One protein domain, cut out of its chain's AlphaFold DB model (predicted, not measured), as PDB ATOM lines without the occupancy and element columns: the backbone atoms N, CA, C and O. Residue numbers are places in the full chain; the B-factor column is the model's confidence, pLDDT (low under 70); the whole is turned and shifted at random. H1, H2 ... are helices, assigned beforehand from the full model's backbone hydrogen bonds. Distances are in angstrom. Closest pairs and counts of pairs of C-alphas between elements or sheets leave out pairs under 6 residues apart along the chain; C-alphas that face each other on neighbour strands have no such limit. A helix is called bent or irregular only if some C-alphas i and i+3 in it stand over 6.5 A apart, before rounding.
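AT A GLANCE: This is residues 231 to 294 of the 382 residues of the protein "SWI/SNF-related matrix-associated actin-dependent regulator of chromatin subfamily D member 3" of Smittium culicis (UniProt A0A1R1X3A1). One very long helix, H1, and a helix of about half its length, H2, meet near their ends and form a lopsided V, with the corner at residues 266 to 275. H1 makes the longest axis, H2 folds back from its far end at an angle, and the space between the two arms is open. The printed part has 64 residues with two named helices in the order H1, H2 and no named strand, and its class is all helix. It is extended, with a radius of gyration of the C-alphas of 20.4 A, and flat, spanning 60 by 33 by 8 A.

IN THESE COORDINATES: H1, residues 232 to 269, is 55.8 A long from first to last C-alpha. It begins with C-alpha 232 at (4.996, 268.219, 32.520) and ends with C-alpha 269 at (35.113, 233.472, 0.824). H2, residues 271 to 289, measures 26.1 A and ends with C-alpha 289 at (8.694, 241.727, -8.747). Neither helix is bent.

HOW THE PARTS SIT: H1 and H2 touch only at the corner by their link, and only just, with 3 pairs of C-alphas within 8 A. H1 touches with residues 266 to 267 alone and H2 with residues 274 to 275 alone. The closest C-alphas are those of Phe 267 and Phe 274, 5.9 A apart. The helices run opposite ways at a steep tilt of 53 degrees, and their centres are 27.6 A apart. In H2 every O i to N i+4 pair is within hydrogen-bond range; in H1, 33 of 34 are.

THE WHOLE: The two C-alphas farthest apart are those of Pro 231 and Ala 272, 62.1 A. Residues 231 to 262, 268 to 273 and 279 to 294 stand free. The link from H1 to H2 is tight, with 1 residue, and the printed part has no cut. The mean pLDDT of the printed part is 86.4; residues 231 to 236 and 292 to 294 are under 70.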
ATOM      1  N   PRO A 231       1.096 266.827  33.671       54.06
ATOM      2  CA  PRO A 231       1.256 267.232  32.275       54.06
ATOM      3  C   PRO A 231       2.705 267.576  31.895       54.06
ATOM      4  O   PRO A 231       3.077 267.386  30.743       54.06
ATOM      5  N   SER A 232       3.574 267.990  32.829       54.94
ATOM      6  CA  SER A 232       4.996 268.219  32.520       54.94
ATOM      7  C   SER A 232       5.773 266.916  32.267       54.94
ATOM      8  O   SER A 232       6.865 266.944  31.698       54.94
ATOM      9  N   LEU A 233       5.210 265.748  32.614       56.75
ATOM     10  CA  LEU A 233       5.717 264.453  32.137       56.75
ATOM     11  C   LEU A 233       5.386 264.214  30.657       56.75
ATOM     12  O   LEU A 233       6.075 263.423  30.018       56.75
ATOM     13  N   GLN A 234       4.369 264.879  30.092       59.94
ATOM     14  CA  GLN A 234       4.044 264.765  28.663       59.94
ATOM     15  C   GLN A 234       5.101 265.457  27.795       59.94
ATOM     16  O   GLN A 234       5.435 264.947  26.730       59.94
ATOM     17  N   THR A 235       5.707 266.550  28.271       62.09
ATOM     18  CA  THR A 235       6.872 267.167  27.610       62.09
ATOM     19  C   THR A 235       8.045 266.190  27.490       62.09
ATOM     20  O   THR A 235       8.628 266.078  26.417       62.09
ATOM     21  N   GLY A 236       8.301 265.371  28.519       64.06
ATOM     22  CA  GLY A 236       9.304 264.303  28.444       64.06
ATOM     23  C   GLY A 236       8.953 263.174  27.464       64.06
ATOM     24  O   GLY A 236       9.856 262.537  26.933       64.06
ATOM     25  N   GLN A 237       7.666 262.933  27.171       72.62
ATOM     26  CA  GLN A 237       7.267 261.929  26.172       72.62
ATOM     27  C   GLN A 237       7.611 262.353  24.744       72.62
ATOM     28  O   GLN A 237       7.955 261.500  23.932       72.62
ATOM     29  N   LYS A 238       7.547 263.653  24.429       80.69
ATOM     30  CA  LYS A 238       7.909 264.154  23.096       80.69
ATOM     31  C   LYS A 238       9.412 264.017  22.840       80.69
ATOM     32  O   LYS A 238       9.811 263.564  21.769       80.69
ATOM     33  N   ASP A 239      10.228 264.356  23.833       84.25
ATOM     34  CA  ASP A 239      11.682 264.196  23.746       84.25
ATOM     35  C   ASP A 239      12.074 262.714  23.691       84.25
ATOM     36  O   ASP A 239      12.930 262.332  22.893       84.25
ATOM     37  N   LEU A 240      11.391 261.860  24.465       84.88
ATOM     38  CA  LEU A 240      11.574 260.409  24.416       84.88
ATOM     39  C   LEU A 240      11.245 259.842  23.028       84.88
ATOM     40  O   LEU A 240      12.054 259.100  22.486       84.88
ATOM     41  N   ALA A 241      10.131 260.253  22.419       88.81
ATOM     42  CA  ALA A 241       9.762 259.820  21.071       88.81
ATOM     43  C   ALA A 241      10.815 260.229  20.022       88.81
ATOM     44  O   ALA A 241      11.146 259.450  19.131       88.81
ATOM     45  N   SER A 242      11.404 261.425  20.148       91.62
ATOM     46  CA  SER A 242      12.505 261.849  19.271       91.62
ATOM     47  C   SER A 242      13.765 260.995  19.461       91.62
ATOM     48  O   SER A 242      14.469 260.690  18.495       91.62
ATOM     49  N   ILE A 243      14.068 260.604  20.701       93.00
ATOM     50  CA  ILE A 243      15.189 259.709  21.008       93.00
ATOM     51  C   ILE A 243      14.924 258.306  20.447       93.00
ATOM     52  O   ILE A 243      15.819 257.733  19.830       93.00
ATOM     53  N   GLU A 244      13.706 257.783  20.583       95.31
ATOM     54  CA  GLU A 244      13.298 256.487  20.026       95.31
ATOM     55  C   GLU A 244      13.405 256.467  18.494       95.31
ATOM     56  O   GLU A 244      13.943 255.520  17.923       95.31
ATOM     57  N   GLU A 245      12.999 257.542  17.812       96.38
ATOM     58  CA  GLU A 245      13.150 257.661  16.358       96.38
ATOM     59  C   GLU A 245      14.630 257.633  15.931       96.38
ATOM     60  O   GLU A 245      15.008 256.951  14.973       96.38
ATOM     61  N   LYS A 246      15.501 258.340  16.664       96.69
ATOM     62  CA  LYS A 246      16.954 258.309  16.427       96.69
ATOM     63  C   LYS A 246      17.531 256.917  16.678       96.69
ATOM     64  O   LYS A 246      18.362 256.457  15.896       96.69
ATOM     65  N   GLN A 247      17.085 256.246  17.736       96.06
ATOM     66  CA  GLN A 247      17.495 254.883  18.049       96.06
ATOM     67  C   GLN A 247      17.088 253.922  16.928       96.06
ATOM     68  O   GLN A 247      17.919 253.135  16.476       96.06
ATOM     69  N   GLN A 248      15.867 254.038  16.405       97.06
ATOM     70  CA  GLN A 248      15.394 253.206  15.301       97.06
ATOM     71  C   GLN A 248      16.201 253.438  14.014       97.06
ATOM     72  O   GLN A 248      16.589 252.478  13.345       97.06
ATOM     73  N   LYS A 249      16.529 254.697  13.695       96.50
ATOM     74  CA  LYS A 249      17.399 255.046  12.558       96.50
ATOM     75  C   LYS A 249      18.794 254.427  12.687       96.50
ATOM     76  O   LYS A 249      19.309 253.873  11.719       96.50
ATOM     77  N   LEU A 250      19.390 254.484  13.879       96.56
ATOM     78  CA  LEU A 250      20.693 253.868  14.148       96.56
ATOM     79  C   LEU A 250      20.639 252.342  14.042       96.56
ATOM     80  O   LEU A 250      21.524 251.747  13.433       96.56
ATOM     81  N   ILE A 251      19.591 251.711  14.573       96.88
ATOM     82  CA  ILE A 251      19.383 250.264  14.456       96.88
ATOM     83  C   ILE A 251      19.293 249.857  12.981       96.88
ATOM     84  O   ILE A 251      19.995 248.936  12.564       96.88
ATOM     85  N   GLN A 252      18.511 250.571  12.165       96.38
ATOM     86  CA  GLN A 252      18.413 250.294  10.729       96.38
ATOM     87  C   GLN A 252      19.762 250.465  10.015       96.38
ATOM     88  O   GLN A 252      20.139 249.627   9.197       96.38
ATOM     89  N   ALA A 253      20.519 251.515  10.344       97.00
ATOM     90  CA  ALA A 253      21.852 251.727   9.785       97.00
ATOM     91  C   ALA A 253      22.809 250.575  10.142       97.00
ATOM     92  O   ALA A 253      23.530 250.090   9.271       97.00
ATOM     93  N   ILE A 254      22.763 250.084  11.385       97.00
ATOM     94  CA  ILE A 254      23.548 248.925  11.834       97.00
ATOM     95  C   ILE A 254      23.157 247.668  11.052       97.00
ATOM     96  O   ILE A 254      24.045 246.947  10.594       97.00
ATOM     97  N   TYR A 255      21.860 247.409  10.858       97.25
ATOM     98  CA  TYR A 255      21.402 246.280  10.047       97.25
ATOM     99  C   TYR A 255      21.891 246.387   8.600       97.25
ATOM    100  O   TYR A 255      22.470 245.433   8.090       97.25
ATOM    101  N   ASN A 256      21.771 247.558   7.971       96.44
ATOM    102  CA  ASN A 256      22.252 247.782   6.606       96.44
ATOM    103  C   ASN A 256      23.772 247.563   6.493       96.44
ATOM    104  O   ASN A 256      24.246 246.898   5.570       96.44
ATOM    105  N   SER A 257      24.553 248.083   7.449       96.62
ATOM    106  CA  SER A 257      26.004 247.867   7.498       96.62
ATOM    107  C   SER A 257      26.361 246.398   7.717       96.62
ATOM    108  O   SER A 257      27.289 245.898   7.081       96.62
ATOM    109  N   ARG A 258      25.617 245.690   8.577       97.44
ATOM    110  CA  ARG A 258      25.794 244.254   8.815       97.44
ATOM    111  C   ARG A 258      25.524 243.450   7.546       97.44
ATOM    112  O   ARG A 258      26.381 242.664   7.163       97.44
ATOM    113  N   THR A 259      24.398 243.685   6.875       95.12
ATOM    114  CA  THR A 259      24.043 243.001   5.624       95.12
ATOM    115  C   THR A 259      25.096 243.241   4.550       95.12
ATOM    116  O   THR A 259      25.559 242.292   3.925       95.12
ATOM    117  N   LYS A 260      25.563 244.487   4.383       95.69
ATOM    118  CA  LYS A 260      26.630 244.810   3.423       95.69
ATOM    119  C   LYS A 260      27.935 244.087   3.752       95.69
ATOM    120  O   LYS A 260      28.587 243.557   2.857       95.69
ATOM    121  N   ARG A 261      28.326 244.059   5.028       95.81
ATOM    122  CA  ARG A 261      29.513 243.323   5.475       95.81
ATOM    123  C   ARG A 261      29.365 241.830   5.189       95.81
ATOM    124  O   ARG A 261      30.306 241.235   4.682       95.81
ATOM    125  N   ASP A 262      28.224 241.239   5.522       94.31
ATOM    126  CA  ASP A 262      27.984 239.804   5.354       94.31
ATOM    127  C   ASP A 262      27.950 239.422   3.865       94.31
ATOM    128  O   ASP A 262      28.572 238.433   3.487       94.31
ATOM    129  N   PHE A 263      27.364 240.267   3.010       92.12
ATOM    130  CA  PHE A 263      27.424 240.149   1.548       92.12
ATOM    131  C   PHE A 263      28.868 240.165   1.027       92.12
ATOM    132  O   PHE A 263      29.298 239.240   0.344       92.12
ATOM    133  N   LEU A 264      29.647 241.192   1.393       92.88
ATOM    134  CA  LEU A 264      31.042 241.316   0.955       92.88
ATOM    135  C   LEU A 264      31.905 240.165   1.487       92.88
ATOM    136  O   LEU A 264      32.778 239.669   0.783       92.88
ATOM    137  N   LYS A 265      31.638 239.703   2.711       93.19
ATOM    138  CA  LYS A 265      32.317 238.545   3.295       93.19
ATOM    139  C   LYS A 265      31.977 237.255   2.545       93.19
ATOM    140  O   LYS A 265      32.882 236.459   2.320       93.19
ATOM    141  N   GLY A 266      30.718 237.063   2.141       90.38
ATOM    142  CA  GLY A 266      30.295 235.939   1.299       90.38
ATOM    143  C   GLY A 266      31.031 235.915  -0.040       90.38
ATOM    144  O   GLY A 266      31.583 234.884  -0.415       90.38
ATOM    145  N   PHE A 267      31.153 237.079  -0.686       92.06
ATOM    146  CA  PHE A 267      31.913 237.231  -1.927       92.06
ATOM    147  C   PHE A 267      33.408 236.910  -1.760       92.06
ATOM    148  O   PHE A 267      33.993 236.237  -2.604       92.06
ATOM    149  N   CYS A 268      34.038 237.360  -0.668       93.81
ATOM    150  CA  CYS A 268      35.463 237.113  -0.430       93.81
ATOM    151  C   CYS A 268      35.802 235.648  -0.109       93.81
ATOM    152  O   CYS A 268      36.939 235.248  -0.342       93.81
ATOM    153  N   LEU A 269      34.868 234.872   0.458       93.31
ATOM    154  CA  LEU A 269      35.113 233.472   0.824       93.31
ATOM    155  C   LEU A 269      35.063 232.547  -0.399       93.31
ATOM    156  O   LEU A 269      36.020 231.818  -0.623       93.31
ATOM    157  N   ASN A 270      33.985 232.610  -1.192       92.06
ATOM    158  CA  ASN A 270      33.771 231.764  -2.374       92.06
ATOM    159  C   ASN A 270      33.159 232.589  -3.524       92.06
ATOM    160  O   ASN A 270      31.943 232.559  -3.718       92.06
ATOM    161  N   PRO A 271      33.961 233.324  -4.316       91.50
ATOM    162  CA  PRO A 271      33.430 234.294  -5.276       91.50
ATOM    163  C   PRO A 271      32.634 233.658  -6.424       91.50
ATOM    164  O   PRO A 271      31.629 234.221  -6.848       91.50
ATOM    165  N   ALA A 272      33.053 232.490  -6.924       89.69
ATOM    166  CA  ALA A 272      32.408 231.842  -8.070       89.69
ATOM    167  C   ALA A 272      31.016 231.285  -7.722       89.69
ATOM    168  O   ALA A 272      30.048 231.554  -8.426       89.69
ATOM    169  N   GLU A 273      30.907 230.554  -6.610       90.25
ATOM    170  CA  GLU A 273      29.632 230.012  -6.122       90.25
ATOM    171  C   GLU A 273      28.684 231.141  -5.700       90.25
ATOM    172  O   GLU A 273      27.525 231.164  -6.105       90.25
ATOM    173  N   PHE A 274      29.203 232.143  -4.985       92.88
ATOM    174  CA  PHE A 274      28.422 233.289  -4.533       92.88
ATOM    175  C   PHE A 274      27.799 234.083  -5.685       92.88
ATOM    176  O   PHE A 274      26.629 234.443  -5.599       92.88
ATOM    177  N   VAL A 275      28.549 234.368  -6.758       91.19
ATOM    178  CA  VAL A 275      28.016 235.109  -7.916       91.19
ATOM    179  C   VAL A 275      26.943 234.300  -8.637       91.19
ATOM    180  O   VAL A 275      25.921 234.871  -9.004       91.19
ATOM    181  N   ASN A 276      27.127 232.987  -8.788       91.50
ATOM    182  CA  ASN A 276      26.123 232.132  -9.424       91.50
ATOM    183  C   ASN A 276      24.817 232.108  -8.613       91.50
ATOM    184  O   ASN A 276      23.759 232.404  -9.163       91.50
ATOM    185  N   THR A 277      24.899 231.874  -7.299       90.69
ATOM    186  CA  THR A 277      23.733 231.915  -6.403       90.69
ATOM    187  C   THR A 277      23.103 233.309  -6.338       90.69
ATOM    188  O   THR A 277      21.888 233.442  -6.237       90.69
ATOM    189  N   LEU A 278      23.905 234.374  -6.407       90.31
ATOM    190  CA  LEU A 278      23.393 235.743  -6.425       90.31
ATOM    191  C   LEU A 278      22.605 236.030  -7.704       90.31
ATOM    192  O   LEU A 278      21.529 236.609  -7.623       90.31
ATOM    193  N   VAL A 279      23.124 235.638  -8.868       91.19
ATOM    194  CA  VAL A 279      22.447 235.834 -10.157       91.19
ATOM    195  C   VAL A 279      21.141 235.044 -10.206       91.19
ATOM    196  O   VAL A 279      20.132 235.592 -10.637       91.19
ATOM    197  N   GLU A 280      21.139 233.809  -9.708       87.88
ATOM    198  CA  GLU A 280      19.936 232.978  -9.593       87.88
ATOM    199  C   GLU A 280      18.889 233.625  -8.670       87.88
ATOM    200  O   GLU A 280      17.742 233.815  -9.068       87.88
ATOM    201  N   ASN A 281      19.301 234.088  -7.484       87.31
ATOM    202  CA  ASN A 281      18.409 234.787  -6.557       87.31
ATOM    203  C   ASN A 281      17.878 236.108  -7.137       87.31
ATOM    204  O   ASN A 281      16.704 236.417  -6.973       87.31
ATOM    205  N   MET A 282      18.709 236.886  -7.839       89.38
ATOM    206  CA  MET A 282      18.276 238.139  -8.470       89.38
ATOM    207  C   MET A 282      17.349 237.896  -9.665       89.38
ATOM    208  O   MET A 282      16.440 238.694  -9.890       89.38
ATOM    209  N   ALA A 283      17.547 236.813 -10.419       85.94
ATOM    210  CA  ALA A 283      16.642 236.409 -11.490       85.94
ATOM    211  C   ALA A 283      15.273 235.996 -10.927       85.94
ATOM    212  O   ALA A 283      14.243 236.438 -11.438       85.94
ATOM    213  N   GLN A 284      15.267 235.235  -9.830       83.25
ATOM    214  CA  GLN A 284      14.049 234.828  -9.137       83.25
ATOM    215  C   GLN A 284      13.319 236.019  -8.496       83.25
ATOM    216  O   GLN A 284      12.108 236.158  -8.660       83.25
ATOM    217  N   ASP A 285      14.037 236.912  -7.811       87.06
ATOM    218  CA  ASP A 285      13.454 238.123  -7.218       87.06
ATOM    219  C   ASP A 285      12.866 239.040  -8.297       87.06
ATOM    220  O   ASP A 285      11.776 239.588  -8.122       87.06
ATOM    221  N   LEU A 286      13.543 239.180  -9.443       85.00
ATOM    222  CA  LEU A 286      13.026 239.944 -10.576       85.00
ATOM    223  C   LEU A 286      11.724 239.337 -11.109       85.00
ATOM    224  O   LEU A 286      10.783 240.082 -11.363       85.00
ATOM    225  N   LEU A 287      11.656 238.008 -11.226       80.56
ATOM    226  CA  LEU A 287      10.462 237.279 -11.660       80.56
ATOM    227  C   LEU A 287       9.270 237.516 -10.715       80.56
ATOM    228  O   LEU A 287       8.135 237.695 -11.157       80.56
ATOM    229  N   VAL A 288       9.535 237.569  -9.407       83.00
ATOM    230  CA  VAL A 288       8.524 237.880  -8.388       83.00
ATOM    231  C   VAL A 288       8.069 239.341  -8.485       83.00
ATOM    232  O   VAL A 288       6.871 239.610  -8.419       83.00
ATOM    233  N   ILE A 289       8.995 240.286  -8.672       84.19
ATOM    234  CA  ILE A 289       8.694 241.727  -8.747       84.19
ATOM    235  C   ILE A 289       7.910 242.084 -10.013       84.19
ATOM    236  O   ILE A 289       6.995 242.905  -9.952       84.19
ATOM    237  N   THR A 290       8.245 241.489 -11.159       81.25
ATOM    238  CA  THR A 290       7.527 241.738 -12.420       81.25
ATOM    239  C   THR A 290       6.149 241.086 -12.444       81.25
ATOM    240  O   THR A 290       5.356 241.373 -13.341       81.25
ATOM    241  N   GLY A 291       5.843 240.215 -11.475       72.69
ATOM    242  CA  GLY A 291       4.621 239.419 -11.472       72.69
ATOM    243  C   GLY A 291       4.541 238.465 -12.664       72.69
ATOM    244  O   GLY A 291       3.481 237.885 -12.905       72.69
ATOM    245  N   GLU A 292       5.642 238.285 -13.405       66.88
ATOM    246  CA  GLU A 292       5.766 237.261 -14.431       66.88
ATOM    247  C   GLU A 292       5.883 235.913 -13.725       66.88
ATOM    248  O   GLU A 292       6.941 235.301 -13.676       66.88
ATOM    249  N   HIS A 293       4.784 235.401 -13.178       58.44
ATOM    250  CA  HIS A 293       4.726 233.984 -12.877       58.44
ATOM    251  C   HIS A 293       4.838 233.278 -14.231       58.44
ATOM    252  O   HIS A 293       3.881 233.244 -14.999       58.44
ATOM    253  N   LYS A 294       6.028 232.782 -14.574       58.09
ATOM    254  CA  LYS A 294       6.221 231.824 -15.661       58.09
ATOM    255  C   LYS A 294       5.984 230.444 -15.053       58.09
ATOM    256  O   LYS A 294       6.954 229.837 -14.604       58.09
TER     257      LYS A 294